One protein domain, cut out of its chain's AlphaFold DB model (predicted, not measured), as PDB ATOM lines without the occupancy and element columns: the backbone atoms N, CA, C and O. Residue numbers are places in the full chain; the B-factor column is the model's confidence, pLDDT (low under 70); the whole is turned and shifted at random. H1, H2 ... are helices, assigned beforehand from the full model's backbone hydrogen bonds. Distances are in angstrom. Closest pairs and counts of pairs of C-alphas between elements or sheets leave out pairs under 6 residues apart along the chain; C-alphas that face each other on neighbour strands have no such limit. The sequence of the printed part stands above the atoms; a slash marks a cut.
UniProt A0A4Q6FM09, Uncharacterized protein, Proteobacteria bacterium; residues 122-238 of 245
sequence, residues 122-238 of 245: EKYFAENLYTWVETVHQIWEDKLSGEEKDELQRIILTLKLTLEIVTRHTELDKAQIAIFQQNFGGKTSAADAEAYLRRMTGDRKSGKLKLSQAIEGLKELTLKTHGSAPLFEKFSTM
ATOM      1  N   GLU A 122     132.889 177.001 167.773       88.62
ATOM      2  CA  GLU A 122     134.158 177.525 167.257       88.62
ATOM      3  C   GLU A 122     134.673 178.722 168.046       88.62
ATOM      4  O   GLU A 122     135.864 178.772 168.360       88.62
ATOM      5  N   LYS A 123     133.792 179.676 168.368       86.12
ATOM      6  CA  LYS A 123     134.179 180.863 169.126       86.12
ATOM      7  C   LYS A 123     134.578 180.495 170.546       86.12
ATOM      8  O   LYS A 123     135.669 180.865 170.968       86.12
ATOM      9  N   TYR A 124     133.772 179.677 171.221       87.75
ATOM     10  CA  TYR A 124     134.122 179.153 172.540       87.75
ATOM     11  C   TYR A 124     135.439 178.382 172.519       87.75
ATOM     12  O   TYR A 124     136.298 178.605 173.365       87.75
ATOM     13  N   PHE A 125     135.648 177.520 171.524       90.06
ATOM     14  CA  PHE A 125     136.904 176.796 171.374       90.06
ATOM     15  C   PHE A 125     138.109 177.738 171.233       90.06
ATOM     16  O   PHE A 125     139.124 177.529 171.897       90.06
ATOM     17  N   ALA A 126     137.995 178.788 170.415       89.94
ATOM     18  CA  ALA A 126     139.050 179.779 170.226       89.94
ATOM     19  C   ALA A 126     139.328 180.588 171.504       89.94
ATOM     20  O   ALA A 126     140.473 180.652 171.952       89.94
ATOM     21  N   GLU A 127     138.295 181.175 172.114       88.75
ATOM     22  CA  GLU A 127     138.414 181.987 173.333       88.75
ATOM     23  C   GLU A 127     138.986 181.171 174.500       88.75
ATOM     24  O   GLU A 127     139.909 181.618 175.190       88.75
ATOM     25  N   ASN A 128     138.506 179.937 174.670       90.31
ATOM     26  CA  ASN A 128     139.011 179.026 175.687       90.31
ATOM     27  C   ASN A 128     140.459 178.642 175.418       90.31
ATOM     28  O   ASN A 128     141.252 178.605 176.357       90.31
ATOM     29  N   LEU A 129     140.828 178.377 174.158       91.31
ATOM     30  CA  LEU A 129     142.208 178.059 173.807       91.31
ATOM     31  C   LEU A 129     143.135 179.219 174.168       91.31
ATOM     32  O   LEU A 129     144.160 178.995 174.806       91.31
ATOM     33  N   TYR A 130     142.791 180.451 173.790       90.56
ATOM     34  CA  TYR A 130     143.626 181.609 174.102       90.56
ATOM     35  C   TYR A 130     143.748 181.839 175.609       90.56
ATOM     36  O   TYR A 130     144.861 182.020 176.101       90.56
ATOM     37  N   THR A 131     142.637 181.736 176.341       89.69
ATOM     38  CA  THR A 131     142.626 181.870 177.805       89.69
ATOM     39  C   THR A 131     143.471 180.784 178.475       89.69
ATOM     40  O   THR A 131     144.259 181.063 179.380       89.69
ATOM     41  N   TRP A 132     143.352 179.539 178.009       88.69
ATOM     42  CA  TRP A 132     144.143 178.418 178.508       88.69
ATOM     43  C   TRP A 132     145.634 178.613 178.228       88.69
ATOM     44  O   TRP A 132     146.443 178.460 179.139       88.69
ATOM     45  N   VAL A 133     146.004 179.018 177.007       89.19
ATOM     46  CA  VAL A 133     147.397 179.308 176.626       89.19
ATOM     47  C   VAL A 133     147.994 180.381 177.534       89.19
ATOM     48  O   VAL A 133     149.070 180.176 178.090       89.19
ATOM     49  N   GLU A 134     147.296 181.504 177.714       88.25
ATOM     50  CA  GLU A 134     147.746 182.591 178.587       88.25
ATOM     51  C   GLU A 134     147.943 182.107 180.031       88.25
ATOM     52  O   GLU A 134     148.984 182.358 180.637       88.25
ATOM     53  N   THR A 135     146.984 181.341 180.554       85.75
ATOM     54  CA  THR A 135     147.039 180.780 181.911       85.75
ATOM     55  C   THR A 135     148.226 179.830 182.083       85.75
ATOM     56  O   THR A 135     148.935 179.884 183.090       85.75
ATOM     57  N   VAL A 136     148.479 178.962 181.099       83.94
ATOM     58  CA  VAL A 136     149.618 178.039 181.126       83.94
ATOM     59  C   VAL A 136     150.936 178.813 181.140       83.94
ATOM     60  O   VAL A 136     151.791 178.507 181.971       83.94
ATOM     61  N   HIS A 137     151.083 179.837 180.293       86.25
ATOM     62  CA  HIS A 137     152.263 180.704 180.296       86.25
ATOM     63  C   HIS A 137     152.464 181.372 181.661       86.25
ATOM     64  O   HIS A 137     153.503 181.181 182.288       86.25
ATOM     65  N   GLN A 138     151.446 182.050 182.192       84.19
ATOM     66  CA  GLN A 138     151.545 182.756 183.475       84.19
ATOM     67  C   GLN A 138     151.934 181.844 184.649       84.19
ATOM     68  O   GLN A 138     152.673 182.255 185.542       84.19
ATOM     69  N   ILE A 139     151.428 180.608 184.684       81.06
ATOM     70  CA  ILE A 139     151.653 179.703 185.819       81.06
ATOM     71  C   ILE A 139     152.982 178.954 185.702       81.06
ATOM     72  O   ILE A 139     153.616 178.690 186.735       81.06
ATOM     73  N   TRP A 140     153.368 178.559 184.487       81.31
ATOM     74  CA  TRP A 140     154.415 177.562 184.273       81.31
ATOM     75  C   TRP A 140     155.653 178.081 183.554       81.31
ATOM     76  O   TRP A 140     156.692 177.452 183.700       81.31
ATOM     77  N   GLU A 141     155.611 179.208 182.844       81.44
ATOM     78  CA  GLU A 141     156.731 179.646 181.996       81.44
ATOM     79  C   GLU A 141     158.083 179.703 182.730       81.44
ATOM     80  O   GLU A 141     159.094 179.264 182.183       81.44
ATOM     81  N   ASP A 142     158.112 180.121 183.995       85.88
ATOM     82  CA  ASP A 142     159.346 180.178 184.797       85.88
ATOM     83  C   ASP A 142     159.705 178.863 185.512       85.88
ATOM     84  O   ASP A 142     160.793 178.727 186.070       85.88
ATOM     85  N   LYS A 143     158.794 177.885 185.518       85.19
ATOM     86  CA  LYS A 143     158.929 176.611 186.247       85.19
ATOM     87  C   LYS A 143     159.363 175.445 185.363       85.19
ATOM     88  O   LYS A 143     159.692 174.387 185.892       85.19
ATOM     89  N   LEU A 144     159.316 175.620 184.045       84.62
ATOM     90  CA  LEU A 144     159.628 174.582 183.070       84.62
ATOM     91  C   LEU A 144     161.119 174.589 182.728       84.62
ATOM     92  O   LEU A 144     161.715 175.642 182.482       84.62
ATOM     93  N   SER A 145     161.710 173.400 182.663       88.12
ATOM     94  CA  SER A 145     163.017 173.187 182.036       88.12
ATOM     95  C   SER A 145     162.975 173.514 180.535       88.12
ATOM     96  O   SER A 145     161.905 173.662 179.949       88.12
ATOM     97  N   GLY A 146     164.139 173.630 179.885       86.50
ATOM     98  CA  GLY A 146     164.200 173.926 178.446       86.50
ATOM     99  C   GLY A 146     163.424 172.915 177.592       86.50
ATOM    100  O   GLY A 146     162.612 173.307 176.761       86.50
ATOM    101  N   GLU A 147     163.591 171.620 177.870       84.44
ATOM    102  CA  GLU A 147     162.888 170.546 177.154       84.44
ATOM    103  C   GLU A 147     161.366 170.610 177.357       84.44
ATOM    104  O   GLU A 147     160.597 170.410 176.414       84.44
ATOM    105  N   GLU A 148     160.926 170.946 178.571       84.62
ATOM    106  CA  GLU A 148     159.511 171.127 178.897       84.62
ATOM    107  C   GLU A 148     158.918 172.378 178.221       84.62
ATOM    108  O   GLU A 148     157.770 172.353 177.780       84.62
ATOM    109  N   LYS A 149     159.684 173.467 178.082       85.50
ATOM    110  CA  LYS A 149     159.250 174.651 177.318       85.50
ATOM    111  C   LYS A 149     159.052 174.318 175.845       85.50
ATOM    112  O   LYS A 149     158.031 174.695 175.269       85.50
ATOM    113  N   ASP A 150     159.983 173.568 175.259       85.62
ATOM    114  CA  ASP A 150     159.879 173.124 173.870       85.62
ATOM    115  C   ASP A 150     158.669 172.201 173.670       85.62
ATOM    116  O   ASP A 150     157.974 172.287 172.655       85.62
ATOM    117  N   GLU A 151     158.392 171.318 174.634       82.75
ATOM    118  CA  GLU A 151     157.184 170.494 174.632       82.75
ATOM    119  C   GLU A 151     155.923 171.352 174.697       82.75
ATOM    120  O   GLU A 151     155.089 171.249 173.798       82.75
ATOM    121  N   LEU A 152     155.811 172.255 175.673       84.75
ATOM    122  CA  LEU A 152     154.676 173.169 175.798       84.75
ATOM    123  C   LEU A 152     154.438 173.964 174.507       84.75
ATOM    124  O   LEU A 152     153.305 174.057 174.027       84.75
ATOM    125  N   GLN A 153     155.494 174.507 173.906       87.44
ATOM    126  CA  GLN A 153     155.373 175.279 172.676       87.44
ATOM    127  C   GLN A 153     154.836 174.426 171.519       87.44
ATOM    128  O   GLN A 153     153.977 174.896 170.771       87.44
ATOM    129  N   ARG A 154     155.261 173.158 171.396       85.62
ATOM    130  CA  ARG A 154     154.691 172.221 170.410       85.62
ATOM    131  C   ARG A 154     153.207 171.959 170.655       85.62
ATOM    132  O   ARG A 154     152.435 171.947 169.695       85.62
ATOM    133  N   ILE A 155     152.795 171.785 171.912       86.44
ATOM    134  CA  ILE A 155     151.385 171.582 172.287       86.44
ATOM    135  C   ILE A 155     150.549 172.784 171.846       86.44
ATOM    136  O   ILE A 155     149.555 172.625 171.137       86.44
ATOM    137  N   ILE A 156     150.981 173.992 172.215       89.69
ATOM    138  CA  ILE A 156     150.283 175.240 171.889       89.69
ATOM    139  C   ILE A 156     150.194 175.438 170.377       89.69
ATOM    140  O   ILE A 156     149.123 175.762 169.864       89.69
ATOM    141  N   LEU A 157     151.304 175.251 169.658       91.00
ATOM    142  CA  LEU A 157     151.327 175.371 168.201       91.00
ATOM    143  C   LEU A 157     150.373 174.372 167.556       91.00
ATOM    144  O   LEU A 157     149.624 174.747 166.656       91.00
ATOM    145  N   THR A 158     150.342 173.137 168.053       90.88
ATOM    146  CA  THR A 158     149.439 172.126 167.513       90.88
ATOM    147  C   THR A 158     147.983 172.464 167.796       90.88
ATOM    148  O   THR A 158     147.175 172.383 166.883       90.88
ATOM    149  N   LEU A 159     147.628 172.907 169.005       91.88
ATOM    150  CA  LEU A 159     146.253 173.313 169.315       91.88
ATOM    151  C   LEU A 159     145.804 174.520 168.482       91.88
ATOM    152  O   LEU A 159     144.675 174.541 167.994       91.88
ATOM    153  N   LYS A 160     146.685 175.507 168.271       92.25
ATOM    154  CA  LYS A 160     146.413 176.648 167.382       92.25
ATOM    155  C   LYS A 160     146.225 176.202 165.936       92.25
ATOM    156  O   LYS A 160     145.342 176.713 165.255       92.25
ATOM    157  N   LEU A 161     147.008 175.229 165.484       92.00
ATOM    158  CA  LEU A 161     146.847 174.646 164.160       92.00
ATOM    159  C   LEU A 161     145.562 173.814 164.056       92.00
ATOM    160  O   LEU A 161     144.885 173.886 163.038       92.00
ATOM    161  N   THR A 162     145.177 173.083 165.105       93.00
ATOM    162  CA  THR A 162     143.871 172.420 165.185       93.00
ATOM    163  C   THR A 162     142.764 173.450 165.033       93.00
ATOM    164  O   THR A 162     141.917 173.268 164.168       93.00
ATOM    165  N   LEU A 163     142.795 174.541 165.810       91.19
ATOM    166  CA  LEU A 163     141.852 175.658 165.690       91.19
ATOM    167  C   LEU A 163     141.790 176.168 164.255       91.19
ATOM    168  O   LEU A 163     140.702 176.271 163.691       91.19
ATOM    169  N   GLU A 164     142.940 176.457 163.655       89.50
ATOM    170  CA  GLU A 164     143.006 176.947 162.287       89.50
ATOM    171  C   GLU A 164     142.368 175.961 161.305       89.50
ATOM    172  O   GLU A 164     141.477 176.343 160.549       89.50
ATOM    173  N   ILE A 165     142.766 174.691 161.348       90.38
ATOM    174  CA  ILE A 165     142.281 173.676 160.415       90.38
ATOM    175  C   ILE A 165     140.770 173.500 160.564       90.38
ATOM    176  O   ILE A 165     140.035 173.579 159.580       90.38
ATOM    177  N   VAL A 166     140.292 173.299 161.793       89.44
ATOM    178  CA  VAL A 166     138.889 172.944 162.028       89.44
ATOM    179  C   VAL A 166     137.961 174.123 161.773       89.44
ATOM    180  O   VAL A 166     136.863 173.912 161.272       89.44
ATOM    181  N   THR A 167     138.374 175.359 162.072       83.31
ATOM    182  CA  THR A 167     137.515 176.539 161.869       83.31
ATOM    183  C   THR A 167     137.595 177.084 160.447       83.31
ATOM    184  O   THR A 167     136.584 177.528 159.906       83.31
ATOM    185  N   ARG A 168     138.766 177.034 159.795       79.25
ATOM    186  CA  ARG A 168     138.937 177.625 158.458       79.25
ATOM    187  C   ARG A 168     138.526 176.708 157.321       79.25
ATOM    188  O   ARG A 168     138.168 177.227 156.262       79.25
ATOM    189  N   HIS A 169     138.580 175.392 157.512       78.06
ATOM    190  CA  HIS A 169     138.305 174.438 156.448       78.06
ATOM    191  C   HIS A 169     136.970 173.731 156.658       78.06
ATOM    192  O   HIS A 169     136.614 173.262 157.739       78.06
ATOM    193  N   THR A 170     136.201 173.684 155.577       70.19
ATOM    194  CA  THR A 170     134.882 173.052 155.540       70.19
ATOM    195  C   THR A 170     135.018 171.536 155.648       70.19
ATOM    196  O   THR A 170     134.316 170.900 156.441       70.19
ATOM    197  N   GLU A 171     135.984 171.001 154.903       79.69
ATOM    198  CA  GLU A 171     136.367 169.601 154.825       79.69
ATOM    199  C   GLU A 171     137.876 169.432 154.979       79.69
ATOM    200  O   GLU A 171     138.663 170.316 154.627       79.69
ATOM    201  N   LEU A 172     138.253 168.255 155.478       86.56
ATOM    202  CA  LEU A 172     139.644 167.865 155.630       86.56
ATOM    203  C   LEU A 172     140.229 167.373 154.311       86.56
ATOM    204  O   LEU A 172     139.689 166.455 153.692       86.56
ATOM    205  N   ASP A 173     141.374 167.928 153.928       89.38
ATOM    206  CA  ASP A 173     142.156 167.463 152.786       89.38
ATOM    207  C   ASP A 173     143.547 166.946 153.193       89.38
ATOM    208  O   ASP A 173     144.015 167.089 154.327       89.38
ATOM    209  N   LYS A 174     144.232 166.315 152.231       91.69
ATOM    210  CA  LYS A 174     145.571 165.746 152.441       91.69
ATOM    211  C   LYS A 174     146.629 166.803 152.763       91.69
ATOM    212  O   LYS A 174     147.600 166.478 153.441       91.69
ATOM    213  N   ALA A 175     146.476 168.032 152.270       91.06
ATOM    214  CA  ALA A 175     147.442 169.098 152.510       91.06
ATOM    215  C   ALA A 175     147.376 169.562 153.970       91.06
ATOM    216  O   ALA A 175     148.410 169.698 154.616       91.06
ATOM    217  N   GLN A 176     146.172 169.708 154.518       91.31
ATOM    218  CA  GLN A 176     145.953 170.082 155.916       91.31
ATOM    219  C   GLN A 176     146.472 169.000 156.872       91.31
ATOM    220  O   GLN A 176     147.142 169.319 157.853       91.31
ATOM    221  N   ILE A 177     146.240 167.720 156.549       91.25
ATOM    222  CA  ILE A 177     146.801 166.592 157.310       91.25
ATOM    223  C   ILE A 177     148.334 166.654 157.295       91.25
ATOM    224  O   ILE A 177     148.960 166.553 158.348       91.25
ATOM    225  N   ALA A 178     148.947 166.886 156.130       90.31
ATOM    226  CA  ALA A 178     150.401 166.985 156.014       90.31
ATOM    227  C   ALA A 178     150.980 168.167 156.816       90.31
ATOM    228  O   ALA A 178     151.978 168.001 157.520       90.31
ATOM    229  N   ILE A 179     150.332 169.339 156.765       90.44
ATOM    230  CA  ILE A 179     150.719 170.520 157.555       90.44
ATOM    231  C   ILE A 179     150.627 170.208 159.053       90.44
ATOM    232  O   ILE A 179     151.553 170.521 159.804       90.44
ATOM    233  N   PHE A 180     149.554 169.547 159.492       91.81
ATOM    234  CA  PHE A 180     149.400 169.113 160.879       91.81
ATOM    235  C   PHE A 180     150.526 168.174 161.316       91.81
ATOM    236  O   PHE A 180     151.179 168.419 162.329       91.81
ATOM    237  N   GLN A 181     150.821 167.142 160.524       90.12
ATOM    238  CA  GLN A 181     151.891 166.189 160.827       90.12
ATOM    239  C   GLN A 181     153.265 166.854 160.942       90.12
ATOM    240  O   GLN A 181     154.043 166.517 161.839       90.12
ATOM    241  N   GLN A 182     153.569 167.789 160.039       86.56
ATOM    242  CA  GLN A 182     154.833 168.516 160.052       86.56
ATOM    243  C   GLN A 182     154.997 169.313 161.353       86.56
ATOM    244  O   GLN A 182     156.057 169.261 161.972       86.56
ATOM    245  N   ASN A 183     153.941 170.000 161.792       84.69
ATOM    246  CA  ASN A 183     153.974 170.837 162.993       84.69
ATOM    247  C   ASN A 183     153.913 170.031 164.295       84.69
ATOM    248  O   ASN A 183     154.497 170.441 165.293       84.69
ATOM    249  N   PHE A 184     153.289 168.854 164.276       82.75
ATOM    250  CA  PHE A 184     153.271 167.947 165.422       82.75
ATOM    251  C   PHE A 184     154.592 167.163 165.603       82.75
ATOM    252  O   PHE A 184     154.743 166.379 166.534       82.75
ATOM    253  N   GLY A 185     155.596 167.378 164.745       74.56
ATOM    254  CA  GLY A 185     156.942 166.823 164.927       74.56
ATOM    255  C   GLY A 185     157.237 165.556 164.122       74.56
ATOM    256  O   GLY A 185     158.125 164.789 164.497       74.56
ATOM    257  N   GLY A 186     156.507 165.309 163.028       70.06
ATOM    258  CA  GLY A 186     156.854 164.339 161.976       70.06
ATOM    259  C   GLY A 186     156.792 162.851 162.350       70.06
ATOM    260  O   GLY A 186     156.778 162.006 161.460       70.06
ATOM    261  N   LYS A 187     156.716 162.506 163.642       79.19
ATOM    262  CA  LYS A 187     156.570 161.123 164.135       79.19
ATOM    263  C   LYS A 187     155.134 160.600 164.064       79.19
ATOM    264  O   LYS A 187     154.909 159.402 164.198       79.19
ATOM    265  N   THR A 188     154.165 161.486 163.849       86.62
ATOM    266  CA  THR A 188     152.756 161.110 163.715       86.62
ATOM    267  C   THR A 188     152.454 160.558 162.333       86.62
ATOM    268  O   THR A 188     152.729 161.200 161.318       86.62
ATOM    269  N   SER A 189     151.839 159.373 162.296       90.75
ATOM    270  CA  SER A 189     151.368 158.771 161.051       90.75
ATOM    271  C   SER A 189     150.234 159.600 160.433       90.75
ATOM    272  O   SER A 189     149.475 160.262 161.142       90.75
ATOM    273  N   ALA A 190     150.088 159.550 159.105       90.31
ATOM    274  CA  ALA A 190     149.034 160.306 158.420       90.31
ATOM    275  C   ALA A 190     147.640 159.864 158.875       90.31
ATOM    276  O   ALA A 190     146.757 160.697 159.046       90.31
ATOM    277  N   ALA A 191     147.477 158.566 159.147       92.06
ATOM    278  CA  ALA A 191     146.235 157.997 159.647       92.06
ATOM    279  C   ALA A 191     145.864 158.533 161.039       92.06
ATOM    280  O   ALA A 191     144.693 158.794 161.298       92.06
ATOM    281  N   ASP A 192     146.844 158.732 161.923       92.44
ATOM    282  CA  ASP A 192     146.593 159.233 163.277       92.44
ATOM    283  C   ASP A 192     146.266 160.730 163.285       92.44
ATOM    284  O   ASP A 192     145.309 161.148 163.938       92.44
ATOM    285  N   ALA A 193     147.007 161.528 162.506       92.81
ATOM    286  CA  ALA A 193     146.691 162.941 162.297       92.81
ATOM    287  C   ALA A 193     145.295 163.116 161.684       92.81
ATOM    288  O   ALA A 193     144.498 163.927 162.152       92.81
ATOM    289  N   GLU A 194     144.978 162.319 160.661       94.12
ATOM    290  CA  GLU A 194     143.667 162.328 160.026       94.12
ATOM    291  C   GLU A 194     142.557 161.935 161.006       94.12
ATOM    292  O   GLU A 194     141.533 162.614 161.060       94.12
ATOM    293  N   ALA A 195     142.747 160.883 161.805       94.62
ATOM    294  CA  ALA A 195     141.761 160.450 162.791       94.62
ATOM    295  C   ALA A 195     141.470 161.544 163.832       94.62
ATOM    296  O   ALA A 195     140.302 161.834 164.107       94.62
ATOM    297  N   TYR A 196     142.515 162.190 164.360       95.19
ATOM    298  CA  TYR A 196     142.382 163.306 165.295       95.19
ATOM    299  C   TYR A 196     141.621 164.485 164.670       95.19
ATOM    300  O   TYR A 196     140.606 164.930 165.210       95.19
ATOM    301  N   LEU A 197     142.052 164.954 163.497       95.12
ATOM    302  CA  LEU A 197     141.420 166.093 162.831       95.12
ATOM    303  C   LEU A 197     139.972 165.789 162.422       95.12
ATOM    304  O   LEU A 197     139.101 166.654 162.559       95.12
ATOM    305  N   ARG A 198     139.681 164.565 161.956       94.31
ATOM    306  CA  ARG A 198     138.316 164.130 161.610       94.31
ATOM    307  C   ARG A 198     137.398 164.155 162.821       94.31
ATOM    308  O   ARG A 198     136.265 164.615 162.689       94.31
ATOM    309  N   ARG A 199     137.879 163.714 163.988       95.06
ATOM    310  CA  ARG A 199     137.132 163.805 165.250       95.06
ATOM    311  C   ARG A 199     136.792 165.261 165.568       95.06
ATOM    312  O   ARG A 199     135.614 165.579 165.688       95.06
ATOM    313  N   MET A 200     137.785 166.154 165.573       94.75
ATOM    314  CA  MET A 200     137.569 167.581 165.860       94.75
ATOM    315  C   MET A 200     136.631 168.254 164.847       94.75
ATOM    316  O   MET A 200     135.769 169.052 165.211       94.75
ATOM    317  N   THR A 201     136.738 167.892 163.569       91.56
ATOM    318  CA  THR A 201     135.837 168.383 162.515       91.56
ATOM    319  C   THR A 201     134.409 167.863 162.702       91.56
ATOM    320  O   THR A 201     133.449 168.595 162.460       91.56
ATOM    321  N   GLY A 202     134.239 166.619 163.156       90.75
ATOM    322  CA  GLY A 202     132.938 166.057 163.521       90.75
ATOM    323  C   GLY A 202     132.316 166.752 164.736       90.75
ATOM    324  O   GLY A 202     131.141 167.128 164.702       90.75
ATOM    325  N   ASP A 203     133.111 167.004 165.777       91.12
ATOM    326  CA  ASP A 203     132.682 167.746 166.968       91.12
ATOM    327  C   ASP A 203     132.260 169.174 166.591       91.12
ATOM    328  O   ASP A 203     131.196 169.644 166.992       91.12
ATOM    329  N   ARG A 204     133.011 169.833 165.702       88.94
ATOM    330  CA  ARG A 204     132.627 171.124 165.116       88.94
ATOM    331  C   ARG A 204     131.288 171.069 164.385       88.94
ATOM    332  O   ARG A 204     130.405 171.878 164.675       88.94
ATOM    333  N   LYS A 205     131.134 170.134 163.440       83.69
ATOM    334  CA  LYS A 205     129.913 169.976 162.628       83.69
ATOM    335  C   LYS A 205     128.684 169.677 163.491       83.69
ATOM    336  O   LYS A 205     127.590 170.109 163.151       83.69
ATOM    337  N   SER A 206     128.866 168.984 164.614       84.69
ATOM    338  CA  SER A 206     127.793 168.666 165.563       84.69
ATOM    339  C   SER A 206     127.539 169.745 166.625       84.69
ATOM    340  O   SER A 206     126.680 169.546 167.482       84.69
ATOM    341  N   GLY A 207     128.262 170.873 166.591       83.75
ATOM    342  CA  GLY A 207     128.132 171.943 167.587       83.75
ATOM    343  C   GLY A 207     128.675 171.567 168.971       83.75
ATOM    344  O   GLY A 207     128.302 172.182 169.962       83.75
ATOM    345  N   LYS A 208     129.533 170.545 169.051       88.56
ATOM    346  CA  LYS A 208     130.079 169.985 170.296       88.56
ATOM    347  C   LYS A 208     131.578 170.209 170.471       88.56
ATOM    348  O   LYS A 208     132.136 169.645 171.399       88.56
ATOM    349  N   LEU A 209     132.216 170.999 169.605       90.81
ATOM    350  CA  LEU A 209     133.644 171.310 169.694       90.81
ATOM    351  C   LEU A 209     133.981 171.951 171.046       90.81
ATOM    352  O   LEU A 209     133.452 173.012 171.378       90.81
ATOM    353  N   LYS A 210     134.867 171.302 171.804       91.25
ATOM    354  CA  LYS A 210     135.358 171.762 173.110       91.25
ATOM    355  C   LYS A 210     136.880 171.691 173.191       91.25
ATOM    356  O   LYS A 210     137.509 170.855 172.540       91.25
ATOM    357  N   LEU A 211     137.472 172.553 174.017       91.62
ATOM    358  CA  LEU A 211     138.920 172.604 174.205       91.62
ATOM    359  C   LEU A 211     139.440 171.322 174.866       91.62
ATOM    360  O   LEU A 211     140.436 170.761 174.418       91.62
ATOM    361  N   SER A 212     138.734 170.812 175.868       90.31
ATOM    362  CA  SER A 212     139.025 169.578 176.596       90.31
ATOM    363  C   SER A 212     139.121 168.380 175.672       90.31
ATOM    364  O   SER A 212     140.038 167.575 175.797       90.31
ATOM    365  N   GLN A 213     138.217 168.280 174.698       91.38
ATOM    366  CA  GLN A 213     138.232 167.206 173.712       91.38
ATOM    367  C   GLN A 213     139.458 167.298 172.802       91.38
ATOM    368  O   GLN A 213     140.062 166.270 172.493       91.38
ATOM    369  N   ALA A 214     139.851 168.512 172.401       92.75
ATOM    370  CA  ALA A 214     141.055 168.715 171.605       92.75
ATOM    371  C   ALA A 214     142.331 168.428 172.401       92.75
ATOM    372  O   ALA A 214     143.242 167.810 171.851       92.75
ATOM    373  N   ILE A 215     142.388 168.833 173.674       91.25
ATOM    374  CA  ILE A 215     143.508 168.559 174.582       91.25
ATOM    375  C   ILE A 215     143.630 167.054 174.839       91.25
ATOM    376  O   ILE A 215     144.724 166.513 174.696       91.25
ATOM    377  N   GLU A 216     142.534 166.358 175.157       89.31
ATOM    378  CA  GLU A 216     142.573 164.912 175.414       89.31
ATOM    379  C   GLU A 216     142.917 164.130 174.142       89.31
ATOM    380  O   GLU A 216     143.779 163.256 174.173       89.31
ATOM    381  N   GLY A 217     142.338 164.493 172.993       91.19
ATOM    382  CA  GLY A 217     142.705 163.876 171.717       91.19
ATOM    383  C   GLY A 217     144.178 164.102 171.357       91.19
ATOM    384  O   GLY A 217     144.834 163.208 170.826       91.19
ATOM    385  N   LEU A 218     144.726 165.276 171.681       90.12
ATOM    386  CA  LEU A 218     146.133 165.586 171.436       90.12
ATOM    387  C   LEU A 218     147.061 164.841 172.407       90.12
ATOM    388  O   LEU A 218     148.139 164.396 172.012       90.12
ATOM    389  N   LYS A 219     146.631 164.635 173.652       88.56
ATOM    390  CA  LYS A 219     147.316 163.785 174.630       88.56
ATOM    391  C   LYS A 219     147.344 162.327 174.172       88.56
ATOM    392  O   LYS A 219     148.417 161.733 174.163       88.56
ATOM    393  N   GLU A 220     146.209 161.766 173.749       89.38
ATOM    394  CA  GLU A 220     146.124 160.412 173.178       89.38
ATOM    395  C   GLU A 220     147.093 160.253 171.995       89.38
ATOM    396  O   GLU A 220     147.853 159.281 171.921       89.38
ATOM    397  N   LEU A 221     147.119 161.246 171.100       89.25
ATOM    398  CA  LEU A 221     148.019 161.269 169.952       89.25
ATOM    399  C   LEU A 221     149.494 161.336 170.372       89.25
ATOM    400  O   LEU A 221     150.325 160.601 169.834       89.25
ATOM    401  N   THR A 222     149.822 162.180 171.352       87.25
ATOM    402  CA  THR A 222     151.185 162.332 171.883       87.25
ATOM    403  C   THR A 222     151.658 161.038 172.537       87.25
ATOM    404  O   THR A 222     152.738 160.551 172.207       87.25
ATOM    405  N   LEU A 223     150.822 160.424 173.378       86.81
ATOM    406  CA  LEU A 223     151.117 159.147 174.032       86.81
ATOM    407  C   LEU A 223     151.429 158.046 173.016       86.81
ATOM    408  O   LEU A 223     152.373 157.278 173.193       86.81
ATOM    409  N   LYS A 224     150.671 158.002 171.917       86.94
ATOM    410  CA  LYS A 224     150.859 157.017 170.849       86.94
ATOM    411  C   LYS A 224     152.168 157.199 170.071       86.94
ATOM    412  O   LYS A 224     152.723 156.217 169.584       86.94
ATOM    413  N   THR A 225     152.646 158.431 169.914       84.75
ATOM    414  CA  THR A 225     153.695 158.778 168.931       84.75
ATOM    415  C   THR A 225     155.035 159.133 169.568       84.75
ATOM    416  O   THR A 225     156.089 158.869 168.984       84.75
ATOM    417  N   HIS A 226     155.010 159.689 170.776       81.50
ATOM    418  CA  HIS A 226     156.183 160.118 171.535       81.50
ATOM    419  C   HIS A 226     156.378 159.328 172.840       81.50
ATOM    420  O   HIS A 226     157.458 159.405 173.423       81.50
ATOM    421  N   GLY A 227     155.396 158.522 173.261       83.31
ATOM    422  CA  GLY A 227     155.413 157.820 174.546       83.31
ATOM    423  C   GLY A 227     154.898 158.705 175.682       83.31
ATOM    424  O   GLY A 227     154.112 159.618 175.446       83.31
ATOM    425  N   SER A 228     155.312 158.426 176.924       79.19
ATOM    426  CA  SER A 228     154.890 159.225 178.085       79.19
ATOM    427  C   SER A 228     155.186 160.710 177.858       79.19
ATOM    428  O   SER A 228     156.294 161.070 177.462       79.19
ATOM    429  N   ALA A 229     154.186 161.549 178.128       72.38
ATOM    430  CA  ALA A 229     154.260 163.000 178.018       72.38
ATOM    431  C   ALA A 229     153.912 163.611 179.387       72.38
ATOM    432  O   ALA A 229     152.767 164.021 179.615       72.38
ATOM    433  N   PRO A 230     154.865 163.616 180.343       71.81
ATOM    434  CA  PRO A 230     154.609 164.015 181.729       71.81
ATOM    435  C   PRO A 230     154.077 165.444 181.837       71.81
ATOM    436  O   PRO A 230     153.304 165.770 182.738       71.81
ATOM    437  N   LEU A 231     154.484 166.304 180.903       72.56
ATOM    438  CA  LEU A 231     154.032 167.679 180.844       72.56
ATOM    439  C   LEU A 231     152.585 167.782 180.355       72.56
ATOM    440  O   LEU A 231     151.774 168.498 180.939       72.56
ATOM    441  N   PHE A 232     152.228 166.993 179.345       71.75
ATOM    442  CA  PHE A 232     150.858 166.883 178.855       71.75
ATOM    443  C   PHE A 232     149.902 166.320 179.914       71.75
ATOM    444  O   PHE A 232     148.766 166.778 180.032       71.75
ATOM    445  N   GLU A 233     150.344 165.366 180.736       71.06
ATOM    446  CA  GLU A 233     149.563 164.872 181.880       71.06
ATOM    447  C   GLU A 233     149.329 165.969 182.932       71.06
ATOM    448  O   GLU A 233     148.205 166.147 183.409       71.06
ATOM    449  N   LYS A 234     150.348 166.779 183.241       73.31
ATOM    450  CA  LYS A 234     150.198 167.942 184.134       73.31
ATOM    451  C   LYS A 234     149.262 169.009 183.557       73.31
ATOM    452  O   LYS A 234     148.481 169.598 184.296       73.31
ATOM    453  N   PHE A 235     149.304 169.253 182.251       72.62
ATOM    454  CA  PHE A 235     148.473 170.278 181.619       72.62
ATOM    455  C   PHE A 235     147.040 169.833 181.341       72.62
ATOM    456  O   PHE A 235     146.117 170.615 181.539       72.62
ATOM    457  N   SER A 236     146.825 168.576 180.952       65.88
ATOM    458  CA  SER A 236     145.477 168.003 180.783       65.88
ATOM    459  C   SER A 236     144.710 167.897 182.102       65.88
ATOM    460  O   SER A 236     143.486 167.799 182.101       65.88
ATOM    461  N   THR A 237     145.416 167.945 183.235       66.56
ATOM    462  CA  THR A 237     144.816 167.989 184.573       66.56
ATOM    463  C   THR A 237     144.619 169.406 185.109       66.56
ATOM    464  O   THR A 237     143.975 169.556 186.154       66.56
ATOM    465  N   MET A 238     145.102 170.445 184.407       70.00
ATOM    466  CA  MET A 238     144.719 171.823 184.715       70.00
ATOM    467  C   MET A 238     143.214 171.968 184.525       70.00
ATOM    468  O   MET A 238     142.649 171.492 183.541       70.00
TER     469      MET A 238
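AT A GLANCE: This is residues 122 to 238 of the 245 residues of an uncharacterized protein of Proteobacteria bacterium (UniProt A0A4Q6FM09). Two layers of three helices each are stacked face to face with their helices crossed: H1, H2 and H3 lie side by side in one layer, and H4, H5 and H6 lie side by side in the other. Within each layer the chain folds back at each turn, with the long H2 in the middle of the first row and H5 in the middle of the second. The printed part has 117 residues with six named helices, H1 to H6 in that order, and no named strand; the class is all helix. It is compact, with a radius of gyration of the C-alphas of 13.6 A, and spans 39 by 30 by 19 A.

IN THESE COORDINATES: Find C-alpha 122 at (134.158, 177.525, 167.257); from there H1 runs through residues 122 to 140, 26.5 A long. H2, residues 146 to 168, begins at C-alpha 146 at (164.200, 173.926, 178.446) and is 32.4 A long. Next come H3, residues 174 to 183, 14.4 A; H4, residues 190 to 205, 21.8 A; and H5, residues 211 to 226, 21.5 A. H6, residues 230 to 236, covers 10.0 A and ends at C-alpha 236 at (145.477, 168.003, 180.783).

HOW THE PARTS SIT: Begin with H2, the hub, which touches the five other helices. H1 and H2 form a hairpin at a shallow tilt of 9 degrees; their closest C-alphas, of Glu 122 and Thr 167, are 6.4 A apart. H2 and H3 form another at 19 degrees, closest at the C-alphas of Thr 158 and Asn 183, 6.5 A. Residues 162 to 167 of H2 touch H4 at a steep tilt of 54 degrees, with the C-alphas of Val 166 and Thr 201 closest at 5.5 A. H2 and H5 only just touch, with 3 pairs of C-alphas within 8 A, the closest being Leu 159 and Ala 214 at 7.3 A. Residues 148 to 152 of H2 touch H6, closest at the C-alphas of Glu 148 and Leu 231, 6.8 A. H4 and H5 form a hairpin at a shallow tilt of 6 degrees, with the C-alphas of Tyr 196 and Gly 217 closest at 6.5 A. H5 and H6 form one at 17 degrees, closest at the C-alphas of Lys 219 and Phe 232, 6.3 A. H1 and H3 are apart, and so are H4 and H6. In H1, H2, H3, H4, H5 and H6 every O i to N i+4 pair is within hydrogen-bond range.

THE WHOLE: Look at Lys 143 and Glu 171 for the two C-alphas farthest apart, 39.3 A. The printed part has no cut and no long link; H3 to H4 is a short link of 6 residues, and the others are tight. The mean pLDDT of the printed part is 86.3, and residues 236 to 237 are under 70.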